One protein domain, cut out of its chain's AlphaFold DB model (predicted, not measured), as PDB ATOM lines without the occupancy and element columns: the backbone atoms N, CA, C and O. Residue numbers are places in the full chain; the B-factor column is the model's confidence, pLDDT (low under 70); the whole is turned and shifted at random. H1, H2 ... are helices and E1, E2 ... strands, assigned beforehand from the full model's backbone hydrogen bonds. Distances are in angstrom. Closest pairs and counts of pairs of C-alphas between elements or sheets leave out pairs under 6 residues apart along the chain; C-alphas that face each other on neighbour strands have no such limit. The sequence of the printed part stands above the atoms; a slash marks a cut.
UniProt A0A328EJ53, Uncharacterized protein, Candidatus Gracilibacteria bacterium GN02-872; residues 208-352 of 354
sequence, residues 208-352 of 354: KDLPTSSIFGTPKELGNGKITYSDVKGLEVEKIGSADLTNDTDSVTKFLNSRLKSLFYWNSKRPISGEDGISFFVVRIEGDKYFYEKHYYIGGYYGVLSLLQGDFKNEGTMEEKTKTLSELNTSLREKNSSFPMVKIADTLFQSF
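AT A GLANCE: This is residues 208 to 352 of the 354 residues of an uncharacterized protein of Candidatus Gracilibacteria bacterium GN02-872 (UniProt A0A328EJ53). A twisted sheet of seven antiparallel strands makes the wall of this domain; H2 and H3 follow one another along one of its faces, while the shorter H1 is on the face opposite H3, near the edge strand E4. Several strands bend, the sheet curls round H3, and the small strands E1 and E2 lie at one end of the long axis, with H2 toward the other. The printed part has 145 residues with three named helices and seven named strands, along the chain E1 E2 E3 H1 E4 E5 E6 E7 H2 H3. Across the sheet the order is E1, E2, E3, E7, E6, E5, E4, and the class is mixed, helices and strands. The whole is compact, with a radius of gyration of the C-alphas of 15.4 A, yet elongated, spanning 49 by 29 by 29 A.

IN THESE COORDINATES: Begin with the sheet's longest strand, E7, residues 301 to 311, and find C-alpha 301 at (44.886, -24.375, -23.456); from there it runs 30.0 A to Asp 311. Before it come E6, residues 289 to 298, 28.7 A long, E5, residues 277 to 286, 27.7 A, and E4, residues 263 to 271, 24.7 A. Look earlier for E3, residues 232 to 239, 17.7 A long, E2, residues 226 to 229, and E1, residues 219 to 223, which begins with C-alpha 219 at (40.854, -12.308, -18.844). H1 is residues 249 to 259, 15.3 A long. H2, the longest helix, is residues 318 to 333 and measures 22.4 A. H3, residues 340 to 350, runs 16.2 A and ends with C-alpha 350 at (36.821, -20.660, -31.489).

HOW THE PARTS SIT: Start with E4, E5, E6 and E7, a meander, each strand the antiparallel neighbour of the one before. In the hairpin E6 and E7, look for N 303 and O 296, 2.8 A apart; in the hairpin E5 and E6, N 295 and O 280 are 2.8 A apart; in the hairpin E4 and E5, N 283 and O 265 are 2.8 A apart. E1, E2 and E3 form a second meander: N 220 and O 228 stand 2.8 A apart in the first hairpin, N 227 and O 237 2.8 A in the second. E3, of the second meander, and E7, of the first, are antiparallel neighbours, with N 236 and O 304 within hydrogen-bond range, 2.9 A apart. E3 bends by 65 degrees at residue 235, E4 by 55 degrees at residue 268, E5 by 51 degrees at residue 281 and E7 by 55 degrees at residue 308. H2 is on the sheet at a height of 8.3 A, over E5 and E4, slantwise to the strands at 36 degrees to E4 on the local plane; its closest C-alphas to E5 are those of Asn 329 and Val 283, 6.0 A apart. H3 is on the sheet, which curls round it, and its closest C-alphas to E3 are those of Met 341 and Val 232, 6.2 A apart. H1, at a height of 8.0 A, is only just over E5, on which 3 of its C-alphas fall. H2 and H3 are apart, and H1 is apart from both. Every O i to N i+4 pair is within hydrogen-bond range in H1 and H2; in H3 6 of 7 are.

THE WHOLE: The two C-alphas farthest apart are those of Lys 208 and Gly 316, 49.5 A. The printed part, residues 208 to 352, has no cut, and no link between its named elements is long. The mean pLDDT of the printed part is 82.4; look for values under 70 at residues 208, 223 to 224, 243 to 244, 273 to 276, 316 and 318.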
ATOM      1  N   LYS A 208      47.711 -10.875 -22.955       69.25
ATOM      2  CA  LYS A 208      47.787 -10.086 -24.189       69.25
ATOM      3  C   LYS A 208      47.460 -10.902 -25.438       69.25
ATOM      4  O   LYS A 208      46.949 -10.336 -26.398       69.25
ATOM      5  N   ASP A 209      47.741 -12.202 -25.413       72.31
ATOM      6  CA  ASP A 209      47.533 -13.098 -26.557       72.31
ATOM      7  C   ASP A 209      46.190 -13.835 -26.485       72.31
ATOM      8  O   ASP A 209      45.809 -14.560 -27.405       72.31
ATOM      9  N   LEU A 210      45.451 -13.633 -25.392       83.62
ATOM     10  CA  LEU A 210      44.143 -14.224 -25.193       83.62
ATOM     11  C   LEU A 210      43.056 -13.409 -25.899       83.62
ATOM     12  O   LEU A 210      43.149 -12.178 -25.972       83.62
ATOM     13  N   PRO A 211      41.993 -14.064 -26.394       82.75
ATOM     14  CA  PRO A 211      40.888 -13.350 -27.007       82.75
ATOM     15  C   PRO A 211      40.297 -12.326 -26.029       82.75
ATOM     16  O   PRO A 211      39.917 -12.671 -24.920       82.75
ATOM     17  N   THR A 212      40.144 -11.072 -26.456       81.38
ATOM     18  CA  THR A 212      39.280 -10.078 -25.791       81.38
ATOM     19  C   THR A 212      38.299  -9.469 -26.793       81.38
ATOM     20  O   THR A 212      38.653  -9.239 -27.950       81.38
ATOM     21  N   SER A 213      37.043  -9.247 -26.394       78.69
ATOM     22  CA  SER A 213      36.044  -8.571 -27.233       78.69
ATOM     23  C   SER A 213      34.875  -8.017 -26.409       78.69
ATOM     24  O   SER A 213      34.844  -8.127 -25.187       78.69
ATOM     25  N   SER A 214      33.877  -7.437 -27.080       73.69
ATOM     26  CA  SER A 214      32.597  -7.087 -26.452       73.69
ATOM     27  C   SER A 214      31.755  -8.308 -26.047       73.69
ATOM     28  O   SER A 214      30.788  -8.147 -25.310       73.69
ATOM     29  N   ILE A 215      32.091  -9.509 -26.540       74.62
ATOM     30  CA  ILE A 215      31.337 -10.756 -26.321       74.62
ATOM     31  C   ILE A 215      31.949 -11.587 -25.185       74.62
ATOM     32  O   ILE A 215      31.229 -12.185 -24.391       74.62
ATOM     33  N   PHE A 216      33.278 -11.623 -25.101       75.94
ATOM     34  CA  PHE A 216      34.037 -12.244 -24.018       75.94
ATOM     35  C   PHE A 216      34.925 -11.157 -23.417       75.94
ATOM     36  O   PHE A 216      35.803 -10.641 -24.109       75.94
ATOM     37  N   GLY A 217      34.656 -10.749 -22.173       78.44
ATOM     38  CA  GLY A 217      35.371  -9.624 -21.572       78.44
ATOM     39  C   GLY A 217      36.809  -9.940 -21.197       78.44
ATOM     40  O   GLY A 217      37.489 -10.755 -21.811       78.44
ATOM     41  N   THR A 218      37.326  -9.236 -20.201       83.06
ATOM     42  CA  THR A 218      38.762  -9.269 -19.918       83.06
ATOM     43  C   THR A 218      39.153 -10.558 -19.188       83.06
ATOM     44  O   THR A 218      38.506 -10.876 -18.179       83.06
ATOM     45  N   PRO A 219      40.224 -11.255 -19.622       86.25
ATOM     46  CA  PRO A 219      40.854 -12.308 -18.844       86.25
ATOM     47  C   PRO A 219      41.204 -11.812 -17.442       86.25
ATOM     48  O   PRO A 219      41.730 -10.711 -17.270       86.25
ATOM     49  N   LYS A 220      40.915 -12.630 -16.435       83.00
ATOM     50  CA  LYS A 220      41.232 -12.373 -15.029       83.00
ATOM     51  C   LYS A 220      42.009 -13.551 -14.476       83.00
ATOM     52  O   LYS A 220      41.552 -14.683 -14.593       83.00
ATOM     53  N   GLU A 221      43.153 -13.293 -13.859       80.25
ATOM     54  CA  GLU A 221      43.908 -14.340 -13.177       80.25
ATOM     55  C   GLU A 221      43.167 -14.813 -11.922       80.25
ATOM     56  O   GLU A 221      42.653 -14.010 -11.144       80.25
ATOM     57  N   LEU A 222      43.121 -16.131 -11.739       71.88
ATOM     58  CA  LEU A 222      42.610 -16.785 -10.534       71.88
ATOM     59  C   LEU A 222      43.745 -17.232  -9.592       71.88
ATOM     60  O   LEU A 222      43.478 -17.656  -8.470       71.88
ATOM     61  N   GLY A 223      45.003 -17.139 -10.042       63.19
ATOM     62  CA  GLY A 223      46.174 -17.729  -9.388       63.19
ATOM     63  C   GLY A 223      46.473 -19.151  -9.880       63.19
ATOM     64  O   GLY A 223      45.699 -19.737 -10.636       63.19
ATOM     65  N   ASN A 224      47.624 -19.709  -9.484       66.38
ATOM     66  CA  ASN A 224      48.065 -21.071  -9.836       66.38
ATOM     67  C   ASN A 224      48.095 -21.383 -11.349       66.38
ATOM     68  O   ASN A 224      47.848 -22.520 -11.746       66.38
ATOM     69  N   GLY A 225      48.372 -20.388 -12.200       71.31
ATOM     70  CA  GLY A 225      48.383 -20.573 -13.657       71.31
ATOM     71  C   GLY A 225      46.992 -20.768 -14.273       71.31
ATOM     72  O   GLY A 225      46.877 -21.345 -15.353       71.31
ATOM     73  N   LYS A 226      45.933 -20.307 -13.595       82.25
ATOM     74  CA  LYS A 226      44.559 -20.315 -14.104       82.25
ATOM     75  C   LYS A 226      44.034 -18.907 -14.340       82.25
ATOM     76  O   LYS A 226      44.346 -17.967 -13.607       82.25
ATOM     77  N   ILE A 227      43.158 -18.792 -15.328       86.75
ATOM     78  CA  ILE A 227      42.411 -17.580 -15.643       86.75
ATOM     79  C   ILE A 227      40.914 -17.874 -15.752       86.75
ATOM     80  O   ILE A 227      40.485 -19.011 -15.940       86.75
ATOM     81  N   THR A 228      40.126 -16.812 -15.714       88.25
ATOM     82  CA  THR A 228      38.711 -16.791 -16.077       88.25
ATOM     83  C   THR A 228      38.420 -15.585 -16.969       88.25
ATOM     84  O   THR A 228      39.313 -14.787 -17.254       88.25
ATOM     85  N   TYR A 229      37.169 -15.425 -17.389       85.31
ATOM     86  CA  TYR A 229      36.677 -14.265 -18.125       85.31
ATOM     87  C   TYR A 229      35.573 -13.591 -17.322       85.31
ATOM     88  O   TYR A 229      34.699 -14.270 -16.786       85.31
ATOM     89  N   SER A 230      35.590 -12.256 -17.252       78.00
ATOM     90  CA  SER A 230      34.609 -11.473 -16.479       78.00
ATOM     91  C   SER A 230      33.153 -11.843 -16.754       78.00
ATOM     92  O   SER A 230      32.339 -11.802 -15.834       78.00
ATOM     93  N   ASP A 231      32.852 -12.211 -17.997       78.19
ATOM     94  CA  ASP A 231      31.492 -12.424 -18.498       78.19
ATOM     95  C   ASP A 231      31.114 -13.906 -18.621       78.19
ATOM     96  O   ASP A 231      29.979 -14.221 -18.974       78.19
ATOM     97  N   VAL A 232      32.032 -14.831 -18.301       82.06
ATOM     98  CA  VAL A 232      31.786 -16.280 -18.377       82.06
ATOM     99  C   VAL A 232      31.919 -16.904 -16.993       82.06
ATOM    100  O   VAL A 232      32.968 -17.409 -16.592       82.06
ATOM    101  N   LYS A 233      30.821 -16.869 -16.235       81.69
ATOM    102  CA  LYS A 233      30.785 -17.428 -14.880       81.69
ATOM    103  C   LYS A 233      31.044 -18.938 -14.905       81.69
ATOM    104  O   LYS A 233      30.387 -19.665 -15.644       81.69
ATOM    105  N   GLY A 234      31.939 -19.397 -14.029       84.38
ATOM    106  CA  GLY A 234      32.256 -20.818 -13.862       84.38
ATOM    107  C   GLY A 234      33.217 -21.379 -14.911       84.38
ATOM    108  O   GLY A 234      33.385 -22.593 -14.958       84.38
ATOM    109  N   LEU A 235      33.817 -20.520 -15.747       90.88
ATOM    110  CA  LEU A 235      34.887 -20.903 -16.661       90.88
ATOM    111  C   LEU A 235      36.249 -20.771 -15.975       90.88
ATOM    112  O   LEU A 235      36.615 -19.682 -15.531       90.88
ATOM    113  N   GLU A 236      37.020 -21.848 -15.985       91.44
ATOM    114  CA  GLU A 236      38.443 -21.848 -15.660       91.44
ATOM    115  C   GLU A 236      39.236 -22.285 -16.888       91.44
ATOM    116  O   GLU A 236      38.888 -23.277 -17.528       91.44
ATOM    117  N   VAL A 237      40.298 -21.555 -17.222       89.94
ATOM    118  CA  VAL A 237      41.213 -21.898 -18.316       89.94
ATOM    119  C   VAL A 237      42.635 -21.943 -17.785       89.94
ATOM    120  O   VAL A 237      43.047 -21.079 -17.015       89.94
ATOM    121  N   GLU A 238      43.396 -22.931 -18.227       88.06
ATOM    122  CA  GLU A 238      44.819 -23.059 -17.935       88.06
ATOM    123  C   GLU A 238      45.609 -23.427 -19.185       88.06
ATOM    124  O   GLU A 238      45.097 -24.063 -20.110       88.06
ATOM    125  N   LYS A 239      46.876 -23.018 -19.205       84.75
ATOM    126  CA  LYS A 239      47.828 -23.408 -20.240       84.75
ATOM    127  C   LYS A 239      48.498 -24.707 -19.807       84.75
ATOM    128  O   LYS A 239      49.182 -24.733 -18.790       84.75
ATOM    129  N   ILE A 240      48.298 -25.762 -20.586       80.56
ATOM    130  CA  ILE A 240      48.834 -27.103 -20.314       80.56
ATOM    131  C   ILE A 240      49.875 -27.553 -21.339       80.56
ATOM    132  O   ILE A 240      50.414 -28.646 -21.218       80.56
ATOM    133  N   GLY A 241      50.160 -26.718 -22.342       77.44
ATOM    134  CA  GLY A 241      51.059 -27.080 -23.432       77.44
ATOM    135  C   GLY A 241      50.458 -28.166 -24.325       77.44
ATOM    136  O   GLY A 241      49.241 -28.347 -24.375       77.44
ATOM    137  N   SER A 242      51.308 -28.873 -25.064       71.75
ATOM    138  CA  SER A 242      50.869 -29.990 -25.895       71.75
ATOM    139  C   SER A 242      50.414 -31.160 -25.025       71.75
ATOM    140  O   SER A 242      51.203 -31.719 -24.270       71.75
ATOM    141  N   ALA A 243      49.157 -31.556 -25.176       69.25
ATOM    142  CA  ALA A 243      48.628 -32.810 -24.668       69.25
ATOM    143  C   ALA A 243      48.362 -33.775 -25.829       69.25
ATOM    144  O   ALA A 243      47.922 -33.346 -26.900       69.25
ATOM    145  N   ASP A 244      48.520 -35.077 -25.573       68.06
ATOM    146  CA  ASP A 244      48.080 -36.176 -26.451       68.06
ATOM    147  C   ASP A 244      46.545 -36.318 -26.441       68.06
ATOM    148  O   ASP A 244      45.979 -37.401 -26.250       68.06
ATOM    149  N   LEU A 245      45.852 -35.188 -26.594       77.44
ATOM    150  CA  LEU A 245      44.407 -35.073 -26.651       77.44
ATOM    151  C   LEU A 245      43.992 -34.829 -28.099       77.44
ATOM    152  O   LEU A 245      44.010 -33.707 -28.601       77.44
ATOM    153  N   THR A 246      43.627 -35.910 -28.771       72.75
ATOM    154  CA  THR A 246      43.169 -35.900 -30.155       72.75
ATOM    155  C   THR A 246      41.654 -36.042 -30.212       72.75
ATOM    156  O   THR A 246      40.979 -36.347 -29.223       72.75
ATOM    157  N   ASN A 247      41.091 -35.853 -31.405       72.56
ATOM    158  CA  ASN A 247      39.686 -36.126 -31.678       72.56
ATOM    159  C   ASN A 247      39.401 -37.647 -31.730       72.56
ATOM    160  O   ASN A 247      38.688 -38.123 -32.610       72.56
ATOM    161  N   ASP A 248      39.890 -38.417 -30.753       77.62
ATOM    162  CA  ASP A 248      39.730 -39.866 -30.569       77.62
ATOM    163  C   ASP A 248      39.114 -40.186 -29.187       77.62
ATOM    164  O   ASP A 248      39.263 -39.431 -28.231       77.62
ATOM    165  N   THR A 249      38.326 -41.258 -29.095       74.25
ATOM    166  CA  THR A 249      37.598 -41.618 -27.864       74.25
ATOM    167  C   THR A 249      38.533 -42.138 -26.771       74.25
ATOM    168  O   THR A 249      38.364 -41.791 -25.597       74.25
ATOM    169  N   ASP A 250      39.540 -42.929 -27.134       75.94
ATOM    170  CA  ASP A 250      40.489 -43.474 -26.165       75.94
ATOM    171  C   ASP A 250      41.406 -42.368 -25.643       75.94
ATOM    172  O   ASP A 250      41.697 -42.323 -24.448       75.94
ATOM    173  N   SER A 251      41.801 -41.434 -26.512       81.31
ATOM    174  CA  SER A 251      42.575 -40.245 -26.137       81.31
ATOM    175  C   SER A 251      41.851 -39.376 -25.096       81.31
ATOM    176  O   SER A 251      42.413 -39.112 -24.030       81.31
ATOM    177  N   VAL A 252      40.583 -39.009 -25.329       84.00
ATOM    178  CA  VAL A 252      39.790 -38.217 -24.364       84.00
ATOM    179  C   VAL A 252      39.635 -38.955 -23.035       84.00
ATOM    180  O   VAL A 252      39.795 -38.360 -21.971       84.00
ATOM    181  N   THR A 253      39.367 -40.261 -23.078       80.81
ATOM    182  CA  THR A 253      39.195 -41.068 -21.864       80.81
ATOM    183  C   THR A 253      40.492 -41.168 -21.063       80.81
ATOM    184  O   THR A 253      40.471 -40.995 -19.847       80.81
ATOM    185  N   LYS A 254      41.634 -41.399 -21.722       80.94
ATOM    186  CA  LYS A 254      42.957 -41.409 -21.075       80.94
ATOM    187  C   LYS A 254      43.287 -40.058 -20.452       80.94
ATOM    188  O   LYS A 254      43.718 -40.018 -19.303       80.94
ATOM    189  N   PHE A 255      43.037 -38.971 -21.180       86.12
ATOM    190  CA  PHE A 255      43.234 -37.616 -20.680       86.12
ATOM    191  C   PHE A 255      42.354 -37.329 -19.456       86.12
ATOM    192  O   PHE A 255      42.836 -36.810 -18.457       86.12
ATOM    193  N   LEU A 256      41.074 -37.707 -19.480       85.75
ATOM    194  CA  LEU A 256      40.196 -37.514 -18.326       85.75
ATOM    195  C   LEU A 256      40.587 -38.393 -17.138       85.75
ATOM    196  O   LEU A 256      40.539 -37.907 -16.017       85.75
ATOM    197  N   ASN A 257      41.039 -39.627 -17.362       81.56
ATOM    198  CA  ASN A 257      41.540 -40.497 -16.294       81.56
ATOM    199  C   ASN A 257      42.813 -39.953 -15.630       81.56
ATOM    200  O   ASN A 257      42.993 -40.137 -14.430       81.56
ATOM    201  N   SER A 258      43.707 -39.294 -16.377       79.56
ATOM    202  CA  SER A 258      44.892 -38.666 -15.776       79.56
ATOM    203  C   SER A 258      44.545 -37.379 -15.021       79.56
ATOM    204  O   SER A 258      45.213 -37.021 -14.050       79.56
ATOM    205  N   ARG A 259      43.485 -36.690 -15.456       81.44
ATOM    206  CA  ARG A 259      43.072 -35.378 -14.953       81.44
ATOM    207  C   ARG A 259      42.134 -35.448 -13.752       81.44
ATOM    208  O   ARG A 259      42.299 -34.705 -12.785       81.44
ATOM    209  N   LEU A 260      41.115 -36.293 -13.845       77.81
ATOM    210  CA  LEU A 260      40.031 -36.421 -12.884       77.81
ATOM    211  C   LEU A 260      40.298 -37.629 -11.993       77.81
ATOM    212  O   LEU A 260      40.487 -38.742 -12.469       77.81
ATOM    213  N   LYS A 261      40.272 -37.414 -10.677       71.12
ATOM    214  CA  LYS A 261      40.451 -38.468  -9.660       71.12
ATOM    215  C   LYS A 261      39.113 -39.025  -9.158       71.12
ATOM    216  O   LYS A 261      39.024 -39.545  -8.052       71.12
ATOM    217  N   SER A 262      38.058 -38.843  -9.944       74.44
ATOM    218  CA  SER A 262      36.659 -39.082  -9.589       74.44
ATOM    219  C   SER A 262      35.993 -39.987 -10.617       74.44
ATOM    220  O   SER A 262      36.406 -39.996 -11.773       74.44
ATOM    221  N   LEU A 263      34.908 -40.674 -10.248       79.12
ATOM    222  CA  LEU A 263      34.078 -41.371 -11.233       79.12
ATOM    223  C   LEU A 263      33.487 -40.344 -12.209       79.12
ATOM    224  O   LEU A 263      32.922 -39.337 -11.779       79.12
ATOM    225  N   PHE A 264      33.607 -40.594 -13.510       86.19
ATOM    226  CA  PHE A 264      33.069 -39.709 -14.536       86.19
ATOM    227  C   PHE A 264      32.450 -40.483 -15.694       86.19
ATOM    228  O   PHE A 264      32.743 -41.653 -15.934       86.19
ATOM    229  N   TYR A 265      31.603 -39.785 -16.436       85.75
ATOM    230  CA  TYR A 265      31.101 -40.204 -17.727       85.75
ATOM    231  C   TYR A 265      31.144 -38.999 -18.657       85.75
ATOM    232  O   TYR A 265      30.741 -37.903 -18.275       85.75
ATOM    233  N   TRP A 266      31.610 -39.193 -19.887       87.62
ATOM    234  CA  TRP A 266      31.675 -38.124 -20.876       87.62
ATOM    235  C   TRP A 266      30.977 -38.530 -22.170       87.62
ATOM    236  O   TRP A 266      30.953 -39.702 -22.545       87.62
ATOM    237  N   ASN A 267      30.360 -37.560 -22.843       71.31
ATOM    238  CA  ASN A 267      29.748 -37.765 -24.152       71.31
ATOM    239  C   ASN A 267      29.918 -36.540 -25.055       71.31
ATOM    240  O   ASN A 267      30.304 -35.451 -24.630       71.31
ATOM    241  N   SER A 268      29.541 -36.710 -26.323       70.56
ATOM    242  CA  SER A 268      29.440 -35.636 -27.317       70.56
ATOM    243  C   SER A 268      30.723 -34.823 -27.498       70.56
ATOM    244  O   SER A 268      30.848 -33.692 -27.046       70.56
ATOM    245  N   LYS A 269      31.645 -35.418 -28.248       81.62
ATOM    246  CA  LYS A 269      32.848 -34.776 -28.767       81.62
ATOM    247  C   LYS A 269      32.527 -33.896 -29.974       81.62
ATOM    248  O   LYS A 269      31.827 -34.348 -30.881       81.62
ATOM    249  N   ARG A 270      33.030 -32.661 -30.000       82.31
ATOM    250  CA  ARG A 270      32.857 -31.729 -31.123       82.31
ATOM    251  C   ARG A 270      34.140 -30.958 -31.423       82.31
ATOM    252  O   ARG A 270      34.750 -30.453 -30.478       82.31
ATOM    253  N   PRO A 271      34.514 -30.804 -32.702       83.19
ATOM    254  CA  PRO A 271      35.586 -29.895 -33.078       83.19
ATOM    255  C   PRO A 271      35.184 -28.447 -32.758       83.19
ATOM    256  O   PRO A 271      34.017 -28.076 -32.896       83.19
ATOM    257  N   ILE A 272      36.146 -27.644 -32.306       78.56
ATOM    258  CA  ILE A 272      35.940 -26.229 -31.967       78.56
ATOM    259  C   ILE A 272      36.307 -25.348 -33.165       78.56
ATOM    260  O   ILE A 272      35.492 -24.529 -33.572       78.56
ATOM    261  N   SER A 273      37.494 -25.530 -33.759       66.44
ATOM    262  CA  SER A 273      37.955 -24.781 -34.939       66.44
ATOM    263  C   SER A 273      39.025 -25.575 -35.706       66.44
ATOM    264  O   SER A 273      40.178 -25.679 -35.280       66.44
ATOM    265  N   GLY A 274      38.642 -26.178 -36.836       63.94
ATOM    266  CA  GLY A 274      39.493 -27.123 -37.575       63.94
ATOM    267  C   GLY A 274      39.754 -28.428 -36.807       63.94
ATOM    268  O   GLY A 274      38.937 -28.832 -35.981       63.94
ATOM    269  N   GLU A 275      40.887 -29.086 -37.078       58.84
ATOM    270  CA  GLU A 275      41.252 -30.382 -36.466       58.84
ATOM    271  C   GLU A 275      41.950 -30.267 -35.095       58.84
ATOM    272  O   GLU A 275      42.039 -31.256 -34.373       58.84
ATOM    273  N   ASP A 276      42.368 -29.061 -34.689       68.88
ATOM    274  CA  ASP A 276      43.298 -28.861 -33.558       68.88
ATOM    275  C   ASP A 276      42.615 -28.476 -32.235       68.88
ATOM    276  O   ASP A 276      43.281 -28.147 -31.251       68.88
ATOM    277  N   GLY A 277      41.279 -28.465 -32.204       83.50
ATOM    278  CA  GLY A 277      40.515 -28.086 -31.021       83.50
ATOM    279  C   GLY A 277      39.289 -28.962 -30.811       83.50
ATOM    280  O   GLY A 277      38.515 -29.187 -31.740       83.50
ATOM    281  N   ILE A 278      39.079 -29.417 -29.579       90.00
ATOM    282  CA  ILE A 278      38.027 -30.361 -29.194       90.00
ATOM    283  C   ILE A 278      37.266 -29.860 -27.964       90.00
ATOM    284  O   ILE A 278      37.854 -29.371 -27.003       90.00
ATOM    285  N   SER A 279      35.944 -30.021 -27.981       91.88
ATOM    286  CA  SER A 279      35.076 -29.848 -26.815       91.88
ATOM    287  C   SER A 279      34.272 -31.113 -26.529       91.88
ATOM    288  O   SER A 279      33.940 -31.864 -27.449       91.88
ATOM    289  N   PHE A 280      33.954 -31.351 -25.259       91.75
ATOM    290  CA  PHE A 280      33.134 -32.484 -24.824       91.75
ATOM    291  C   PHE A 280      32.456 -32.202 -23.479       91.75
ATOM    292  O   PHE A 280      32.910 -31.356 -22.711       91.75
ATOM    293  N   PHE A 281      31.347 -32.891 -23.204       91.56
ATOM    294  CA  PHE A 281      30.620 -32.773 -21.938       91.56
ATOM    295  C   PHE A 281      30.987 -33.914 -20.999       91.56
ATOM    296  O   PHE A 281      31.160 -35.051 -21.442       91.56
ATOM    297  N   VAL A 282      31.072 -33.609 -19.707       92.81
ATOM    298  CA  VAL A 282      31.433 -34.554 -18.650       92.81
ATOM    299  C   VAL A 282      30.460 -34.399 -17.486       92.81
ATOM    300  O   VAL A 282      30.150 -33.286 -17.063       92.81
ATOM    301  N   VAL A 283      29.990 -35.522 -16.950       91.62
ATOM    302  CA  VAL A 283      29.432 -35.597 -15.598       91.62
ATOM    303  C   VAL A 283      30.446 -36.322 -14.728       91.62
ATOM    304  O   VAL A 283      30.813 -37.454 -15.039       91.62
ATOM    305  N   ARG A 284      30.876 -35.704 -13.630       90.88
ATOM    306  CA  ARG A 284      31.736 -36.343 -12.621       90.88
ATOM    307  C   ARG A 284      31.060 -36.366 -11.257       90.88
ATOM    308  O   ARG A 284      30.236 -35.500 -10.971       90.88
ATOM    309  N   ILE A 285      31.410 -37.347 -10.433       82.56
ATOM    310  CA  ILE A 285      30.861 -37.541  -9.089       82.56
ATOM    311  C   ILE A 285      31.962 -37.364  -8.048       82.56
ATOM    312  O   ILE A 285      32.976 -38.057  -8.093       82.56
ATOM    313  N   GLU A 286      31.720 -36.507  -7.061       79.88
ATOM    314  CA  GLU A 286      32.556 -36.395  -5.865       79.88
ATOM    315  C   GLU A 286      31.687 -36.542  -4.619       79.88
ATOM    316  O   GLU A 286      30.831 -35.701  -4.331       79.88
ATOM    317  N   GLY A 287      31.900 -37.633  -3.880       81.00
ATOM    318  CA  GLY A 287      31.014 -38.018  -2.783       81.00
ATOM    319  C   GLY A 287      29.572 -38.173  -3.272       81.00
ATOM    320  O   GLY A 287      29.327 -38.837  -4.277       81.00
ATOM    321  N   ASP A 288      28.641 -37.504  -2.594       84.12
ATOM    322  CA  ASP A 288      27.210 -37.524  -2.924       84.12
ATOM    323  C   ASP A 288      26.803 -36.414  -3.906       84.12
ATOM    324  O   ASP A 288      25.623 -36.085  -4.015       84.12
ATOM    325  N   LYS A 289      27.757 -35.775  -4.592       86.50
ATOM    326  CA  LYS A 289      27.491 -34.682  -5.536       86.50
ATOM    327  C   LYS A 289      27.917 -35.055  -6.941       86.50
ATOM    328  O   LYS A 289      28.954 -35.685  -7.129       86.50
ATOM    329  N   TYR A 290      27.158 -34.590  -7.928       91.06
ATOM    330  CA  TYR A 290      27.600 -34.571  -9.317       91.06
ATOM    331  C   TYR A 290      27.829 -33.146  -9.813       91.06
ATOM    332  O   TYR A 290      27.152 -32.199  -9.399       91.06
ATOM    333  N   PHE A 291      28.758 -33.032 -10.754       91.81
ATOM    334  CA  PHE A 291      29.088 -31.811 -11.473       91.81
ATOM    335  C   PHE A 291      28.926 -32.074 -12.964       91.81
ATOM    336  O   PHE A 291      29.455 -33.062 -13.475       91.81
ATOM    337  N   TYR A 292      28.174 -31.210 -13.643       93.81
ATOM    338  CA  TYR A 292      28.029 -31.220 -15.091       93.81
ATOM    339  C   TYR A 292      28.841 -30.091 -15.702       93.81
ATOM    340  O   TYR A 292      28.622 -28.915 -15.396       93.81
ATOM    341  N   GLU A 293      29.778 -30.464 -16.560       94.75
ATOM    342  CA  GLU A 293      30.842 -29.596 -17.037       94.75
ATOM    343  C   GLU A 293      30.992 -29.731 -18.554       94.75
ATOM    344  O   GLU A 293      30.770 -30.796 -19.142       94.75
ATOM    345  N   LYS A 294      31.384 -28.636 -19.204       94.44
ATOM    346  CA  LYS A 294      31.839 -28.653 -20.593       94.44
ATOM    347  C   LYS A 294      33.326 -28.348 -20.635       94.44
ATOM    348  O   LYS A 294      33.776 -27.346 -20.089       94.44
ATOM    349  N   HIS A 295      34.067 -29.214 -21.302       94.94
ATOM    350  CA  HIS A 295      35.512 -29.150 -21.396       94.94
ATOM    351  C   HIS A 295      35.932 -28.730 -22.798       94.94
ATOM    352  O   HIS A 295      35.244 -29.026 -23.779       94.94
ATOM    353  N   TYR A 296      37.073 -28.056 -22.868       93.25
ATOM    354  CA  TYR A 296      37.650 -27.497 -24.081       93.25
ATOM    355  C   TYR A 296      39.150 -27.753 -24.097       93.25
ATOM    356  O   TYR A 296      39.806 -27.607 -23.070       93.25
ATOM    357  N   TYR A 297      39.701 -28.082 -25.260       90.56
ATOM    358  CA  TYR A 297      41.139 -28.104 -25.490       90.56
ATOM    359  C   TYR A 297      41.456 -27.527 -26.866       90.56
ATOM    360  O   TYR A 297      40.881 -27.979 -27.854       90.56
ATOM    361  N   ILE A 298      42.328 -26.518 -26.924       87.44
ATOM    362  CA  ILE A 298      42.802 -25.894 -28.171       87.44
ATOM    363  C   ILE A 298      44.109 -25.135 -27.925       87.44
ATOM    364  O   ILE A 298      44.241 -24.449 -26.914       87.44
ATOM    365  N   GLY A 299      45.082 -25.243 -28.837       78.50
ATOM    366  CA  GLY A 299      46.310 -24.429 -28.792       78.50
ATOM    367  C   GLY A 299      47.106 -24.562 -27.486       78.50
ATOM    368  O   GLY A 299      47.701 -23.596 -27.016       78.50
ATOM    369  N   GLY A 300      47.050 -25.736 -26.850       81.94
ATOM    370  CA  GLY A 300      47.664 -26.005 -25.550       81.94
ATOM    371  C   GLY A 300      46.977 -25.353 -24.346       81.94
ATOM    372  O   GLY A 300      47.538 -25.338 -23.249       81.94
ATOM    373  N   TYR A 301      45.763 -24.832 -24.527       87.12
ATOM    374  CA  TYR A 301      44.886 -24.375 -23.456       87.12
ATOM    375  C   TYR A 301      43.811 -25.411 -23.175       87.12
ATOM    376  O   TYR A 301      43.221 -25.975 -24.096       87.12
ATOM    377  N   TYR A 302      43.522 -25.612 -21.895       91.12
ATOM    378  CA  TYR A 302      42.434 -26.450 -21.427       91.12
ATOM    379  C   TYR A 302      41.451 -25.633 -20.601       91.12
ATOM    380  O   TYR A 302      41.844 -24.914 -19.684       91.12
ATOM    381  N   GLY A 303      40.173 -25.743 -20.947       93.19
ATOM    382  CA  GLY A 303      39.080 -25.026 -20.311       93.19
ATOM    383  C   GLY A 303      38.064 -25.960 -19.682       93.19
ATOM    384  O   GLY A 303      37.702 -26.972 -20.283       93.19
ATOM    385  N   VAL A 304      37.551 -25.582 -18.514       95.31
ATOM    386  CA  VAL A 304      36.429 -26.246 -17.844       95.31
ATOM    387  C   VAL A 304      35.357 -25.209 -17.542       95.31
ATOM    388  O   VAL A 304      35.601 -24.244 -16.823       95.31
ATOM    389  N   LEU A 305      34.168 -25.404 -18.106       94.44
ATOM    390  CA  LEU A 305      32.978 -24.603 -17.845       94.44
ATOM    391  C   LEU A 305      32.014 -25.400 -16.963       94.44
ATOM    392  O   LEU A 305      31.389 -26.352 -17.431       94.44
ATOM    393  N   SER A 306      31.857 -24.984 -15.708       93.44
ATOM    394  CA  SER A 306      30.875 -25.565 -14.786       93.44
ATOM    395  C   SER A 306      29.458 -25.100 -15.131       93.44
ATOM    396  O   SER A 306      29.163 -23.906 -15.086       93.44
ATOM    397  N   LEU A 307      28.560 -26.042 -15.435       91.62
ATOM    398  CA  LEU A 307      27.187 -25.756 -15.867       91.62
ATOM    399  C   LEU A 307      26.162 -25.978 -14.760       91.62
ATOM    400  O   LEU A 307      25.269 -25.153 -14.565       91.62
ATOM    401  N   LEU A 308      26.265 -27.105 -14.055       91.44
ATOM    402  CA  LEU A 308      25.288 -27.507 -13.050       91.44
ATOM    403  C   LEU A 308      25.936 -28.382 -11.976       91.44
ATOM    404  O   LEU A 308      26.821 -29.180 -12.266       91.44
ATOM    405  N   GLN A 309      25.449 -28.258 -10.745       91.88
ATOM    406  CA  GLN A 309      25.792 -29.135  -9.630       91.88
ATOM    407  C   GLN A 309      24.500 -29.676  -9.012       91.88
ATOM    408  O   GLN A 309      23.519 -28.938  -8.891       91.88
ATOM    409  N   GLY A 310      24.503 -30.937  -8.594       89.56
ATOM    410  CA  GLY A 310      23.384 -31.540  -7.876       89.56
ATOM    411  C   GLY A 310      23.812 -32.722  -7.018       89.56
ATOM    412  O   GLY A 310      25.000 -33.030  -6.923       89.56
ATOM    413  N   ASP A 311      22.837 -33.380  -6.397       89.19
ATOM    414  CA  ASP A 311      23.083 -34.554  -5.559       89.19
ATOM    415  C   ASP A 311      23.049 -35.840  -6.393       89.19
ATOM    416  O   ASP A 311      22.165 -36.037  -7.231       89.19
ATOM    417  N   PHE A 312      24.000 -36.732  -6.139       84.69
ATOM    418  CA  PHE A 312      24.092 -38.068  -6.709       84.69
ATOM    419  C   PHE A 312      23.986 -39.102  -5.590       84.69
ATOM    420  O   PHE A 312      24.944 -39.357  -4.868       84.69
ATOM    421  N   LYS A 313      22.804 -39.704  -5.441       77.62
ATOM    422  CA  LYS A 313      22.533 -40.721  -4.419       77.62
ATOM    423  C   LYS A 313      22.298 -42.062  -5.096       77.62
ATOM    424  O   LYS A 313      21.163 -42.397  -5.427       77.62
ATOM    425  N   ASN A 314      23.375 -42.802  -5.337       74.25
ATOM    426  CA  ASN A 314      23.284 -44.187  -5.786       74.25
ATOM    427  C   ASN A 314      24.159 -45.092  -4.909       74.25
ATOM    428  O   ASN A 314      25.387 -45.028  -4.967       74.25
ATOM    429  N   GLU A 315      23.510 -45.940  -4.114       73.62
ATOM    430  CA  GLU A 315      24.145 -46.909  -3.209       73.62
ATOM    431  C   GLU A 315      24.372 -48.289  -3.869       73.62
ATOM    432  O   GLU A 315      24.788 -49.229  -3.199       73.62
ATOM    433  N   GLY A 316      24.123 -48.413  -5.180       69.75
ATOM    434  CA  GLY A 316      24.241 -49.662  -5.943       69.75
ATOM    435  C   GLY A 316      25.670 -50.116  -6.277       69.75
ATOM    436  O   GLY A 316      26.667 -49.503  -5.873       69.75
ATOM    437  N   THR A 317      25.771 -51.204  -7.051       74.00
ATOM    438  CA  THR A 317      27.050 -51.750  -7.545       74.00
ATOM    439  C   THR A 317      27.768 -50.776  -8.485       74.00
ATOM    440  O   THR A 317      27.213 -49.763  -8.916       74.00
ATOM    441  N   MET A 318      29.023 -51.064  -8.843       69.88
ATOM    442  CA  MET A 318      29.770 -50.224  -9.788       69.88
ATOM    443  C   MET A 318      29.134 -50.186 -11.183       69.88
ATOM    444  O   MET A 318      29.114 -49.127 -11.815       69.88
ATOM    445  N   GLU A 319      28.567 -51.296 -11.651       72.50
ATOM    446  CA  GLU A 319      27.820 -51.351 -12.908       72.50
ATOM    447  C   GLU A 319      26.563 -50.478 -12.840       72.50
ATOM    448  O   GLU A 319      26.294 -49.705 -13.760       72.50
ATOM    449  N   GLU A 320      25.822 -50.546 -11.731       74.62
ATOM    450  CA  GLU A 320      24.625 -49.732 -11.511       74.62
ATOM    451  C   GLU A 320      24.975 -48.244 -11.422       74.62
ATOM    452  O   GLU A 320      24.333 -47.424 -12.075       74.62
ATOM    453  N   LYS A 321      26.044 -47.886 -10.701       74.75
ATOM    454  CA  LYS A 321      26.574 -46.515 -10.634       74.75
ATOM    455  C   LYS A 321      26.959 -45.983 -12.007       74.75
ATOM    456  O   LYS A 321      26.573 -44.870 -12.356       74.75
ATOM    457  N   THR A 322      27.660 -46.788 -12.802       75.38
ATOM    458  CA  THR A 322      28.069 -46.420 -14.165       75.38
ATOM    459  C   THR A 322      26.857 -46.230 -15.075       75.38
ATOM    460  O   THR A 322      26.792 -45.260 -15.831       75.38
ATOM    461  N   LYS A 323      25.859 -47.116 -14.969       79.38
ATOM    462  CA  LYS A 323      24.610 -47.011 -15.725       79.38
ATOM    463  C   LYS A 323      23.823 -45.755 -15.347       79.38
ATOM    464  O   LYS A 323      23.475 -44.979 -16.234       79.38
ATOM    465  N   THR A 324      23.612 -45.500 -14.055       85.81
ATOM    466  CA  THR A 324      22.927 -44.290 -13.568       85.81
ATOM    467  C   THR A 324      23.654 -43.021 -14.003       85.81
ATOM    468  O   THR A 324      23.017 -42.047 -14.397       85.81
ATOM    469  N   LEU A 325      24.988 -43.021 -13.980       84.50
ATOM    470  CA  LEU A 325      25.780 -41.881 -14.432       84.50
ATOM    471  C   LEU A 325      25.645 -41.642 -15.949       84.50
ATOM    472  O   LEU A 325      25.502 -40.499 -16.384       84.50
ATOM    473  N   SER A 326      25.625 -42.711 -16.749       81.31
ATOM    474  CA  SER A 326      25.366 -42.658 -18.195       81.31
ATOM    475  C   SER A 326      23.973 -42.093 -18.516       81.31
ATOM    476  O   SER A 326      23.818 -41.248 -19.403       81.31
ATOM    477  N   GLU A 327      22.949 -42.528 -17.780       86.50
ATOM    478  CA  GLU A 327      21.570 -42.032 -17.901       86.50
ATOM    479  C   GLU A 327      21.468 -40.551 -17.507       86.50
ATOM    480  O   GLU A 327      20.891 -39.749 -18.247       86.50
ATOM    481  N   LEU A 328      22.104 -40.159 -16.396       88.12
ATOM    482  CA  LEU A 328      22.173 -38.769 -15.945       88.12
ATOM    483  C   LEU A 328      22.815 -37.867 -17.006       88.12
ATOM    484  O   LEU A 328      22.267 -36.818 -17.346       88.12
ATOM    485  N   ASN A 329      23.939 -38.292 -17.583       85.62
ATOM    486  CA  ASN A 329      24.611 -37.540 -18.638       85.62
ATOM    487  C   ASN A 329      23.759 -37.415 -19.914       85.62
ATOM    488  O   ASN A 329      23.765 -36.378 -20.579       85.62
ATOM    489  N   THR A 330      22.985 -38.451 -20.247       83.06
ATOM    490  CA  THR A 330      22.046 -38.415 -21.379       83.06
ATOM    491  C   THR A 330      20.936 -37.392 -21.141       83.06
ATOM    492  O   THR A 330      20.696 -36.551 -22.005       83.06
ATOM    493  N   SER A 331      20.329 -37.389 -19.952       87.56
ATOM    494  CA  SER A 331      19.286 -36.420 -19.591       87.56
ATOM    495  C   SER A 331      19.804 -34.976 -19.568       87.56
ATOM    496  O   SER A 331      19.122 -34.050 -20.009       87.56
ATOM    497  N   LEU A 332      21.029 -34.755 -19.083       87.75
ATOM    498  CA  LEU A 332      21.620 -33.416 -19.024       87.75
ATOM    499  C   LEU A 332      21.994 -32.871 -20.405       87.75
ATOM    500  O   LEU A 332      21.877 -31.666 -20.626       87.75
ATOM    501  N   ARG A 333      22.349 -33.743 -21.357       83.00
ATOM    502  CA  ARG A 333      22.674 -33.346 -22.735       83.00
ATOM    503  C   ARG A 333      21.526 -32.603 -23.420       83.00
ATOM    504  O   ARG A 333      21.775 -31.670 -24.184       83.00
ATOM    505  N   GLU A 334      20.281 -32.972 -23.138       83.88
ATOM    506  CA  GLU A 334      19.097 -32.289 -23.678       83.88
ATOM    507  C   GLU A 334      19.007 -30.828 -23.208       83.88
ATOM    508  O   GLU A 334      18.457 -29.976 -23.904       83.88
ATOM    509  N   LYS A 335      19.619 -30.506 -22.063       84.75
ATOM    510  CA  LYS A 335      19.655 -29.156 -21.492       84.75
ATOM    511  C   LYS A 335      20.793 -28.300 -22.041       84.75
ATOM    512  O   LYS A 335      20.849 -27.113 -21.723       84.75
ATOM    513  N   ASN A 336      21.668 -28.830 -22.896       84.50
ATOM    514  CA  ASN A 336      22.849 -28.103 -23.379       84.50
ATOM    515  C   ASN A 336      22.524 -26.778 -24.074       84.50
ATOM    516  O   ASN A 336      23.242 -25.797 -23.901       84.50
ATOM    517  N   SER A 337      21.419 -26.725 -24.819       82.62
ATOM    518  CA  SER A 337      20.947 -25.510 -25.494       82.62
ATOM    519  C   SER A 337      20.409 -24.443 -24.532       82.62
ATOM    520  O   SER A 337      20.332 -23.275 -24.915       82.62
ATOM    521  N   SER A 338      20.057 -24.831 -23.302       86.88
ATOM    522  CA  SER A 338      19.497 -23.941 -22.280       86.88
ATOM    523  C   SER A 338      20.557 -23.182 -21.480       86.88
ATOM    524  O   SER A 338      20.221 -22.198 -20.828       86.88
ATOM    525  N   PHE A 339      21.831 -23.588 -21.546       85.06
ATOM    526  CA  PHE A 339      22.917 -22.900 -20.852       85.06
ATOM    527  C   PHE A 339      23.460 -21.748 -21.713       85.06
ATOM    528  O   PHE A 339      24.211 -21.995 -22.661       85.06
ATOM    529  N   PRO A 340      23.149 -20.474 -21.398       83.12
ATOM    530  CA  PRO A 340      23.568 -19.343 -22.230       83.12
ATOM    531  C   PRO A 340      25.097 -19.210 -22.309       83.12
ATOM    532  O   PRO A 340      25.631 -18.854 -23.359       83.12
ATOM    533  N   MET A 341      25.803 -19.579 -21.234       85.75
ATOM    534  CA  MET A 341      27.267 -19.511 -21.145       85.75
ATOM    535  C   MET A 341      27.980 -20.466 -22.107       85.75
ATOM    536  O   MET A 341      29.104 -20.184 -22.507       85.75
ATOM    537  N   VAL A 342      27.329 -21.557 -22.534       88.44
ATOM    538  CA  VAL A 342      27.927 -22.520 -23.474       88.44
ATOM    539  C   VAL A 342      28.224 -21.856 -24.813       88.44
ATOM    540  O   VAL A 342      29.303 -22.053 -25.358       88.44
ATOM    541  N   LYS A 343      27.304 -21.030 -25.326       87.50
ATOM    542  CA  LYS A 343      27.508 -20.327 -26.602       87.50
ATOM    543  C   LYS A 343      28.661 -19.328 -26.514       87.50
ATOM    544  O   LYS A 343      29.469 -19.256 -27.430       87.50
ATOM    545  N   ILE A 344      28.742 -18.594 -25.404       85.94
ATOM    546  CA  ILE A 344      29.795 -17.598 -25.177       85.94
ATOM    547  C   ILE A 344      31.162 -18.289 -25.090       85.94
ATOM    548  O   ILE A 344      32.102 -17.871 -25.762       85.94
ATOM    549  N   ALA A 345      31.258 -19.383 -24.328       89.88
ATOM    550  CA  ALA A 345      32.479 -20.176 -24.229       89.88
ATOM    551  C   ALA A 345      32.868 -20.815 -25.575       89.88
ATOM    552  O   ALA A 345      34.036 -20.775 -25.946       89.88
ATOM    553  N   ASP A 346      31.912 -21.330 -26.353       88.88
ATOM    554  CA  ASP A 346      32.188 -21.886 -27.686       88.88
ATOM    555  C   ASP A 346      32.816 -20.846 -28.617       88.88
ATOM    556  O   ASP A 346      33.849 -21.112 -29.228       88.88
ATOM    557  N   THR A 347      32.242 -19.642 -28.675       87.88
ATOM    558  CA  THR A 347      32.798 -18.532 -29.462       87.88
ATOM    559  C   THR A 347      34.164 -18.087 -28.942       87.88
ATOM    560  O   THR A 347      35.058 -17.798 -29.741       87.88
ATOM    561  N   LEU A 348      34.355 -18.061 -27.620       88.56
ATOM    562  CA  LEU A 348      35.645 -17.756 -27.008       88.56
ATOM    563  C   LEU A 348      36.718 -18.745 -27.483       88.56
ATOM    564  O   LEU A 348      37.721 -18.313 -28.043       88.56
ATOM    565  N   PHE A 349      36.500 -20.055 -27.323       88.75
ATOM    566  CA  PHE A 349      37.477 -21.080 -27.712       88.75
ATOM    567  C   PHE A 349      37.680 -21.173 -29.229       88.75
ATOM    568  O   PHE A 349      38.778 -21.487 -29.673       88.75
ATOM    569  N   GLN A 350      36.673 -20.832 -30.036       87.06
ATOM    570  CA  GLN A 350      36.821 -20.660 -31.489       87.06
ATOM    571  C   GLN A 350      37.736 -19.493 -31.873       87.06
ATOM    572  O   GLN A 350      38.328 -19.512 -32.950       87.06
ATOM    573  N   SER A 351      37.835 -18.485 -31.004       84.44
ATOM    574  CA  SER A 351      38.614 -17.267 -31.231       84.44
ATOM    575  C   SER A 351      40.063 -17.374 -30.750       84.44
ATOM    576  O   SER A 351      40.844 -16.452 -30.992       84.44
ATOM    577  N   PHE A 352      40.442 -18.467 -30.070       81.62
ATOM    578  CA  PHE A 352      41.844 -18.730 -29.744       81.62
ATOM    579  C   PHE A 352      42.632 -18.855 -31.049       81.62
ATOM    580  O   PHE A 352      42.323 -19.687 -31.905       81.62
TER     581      PHE A 352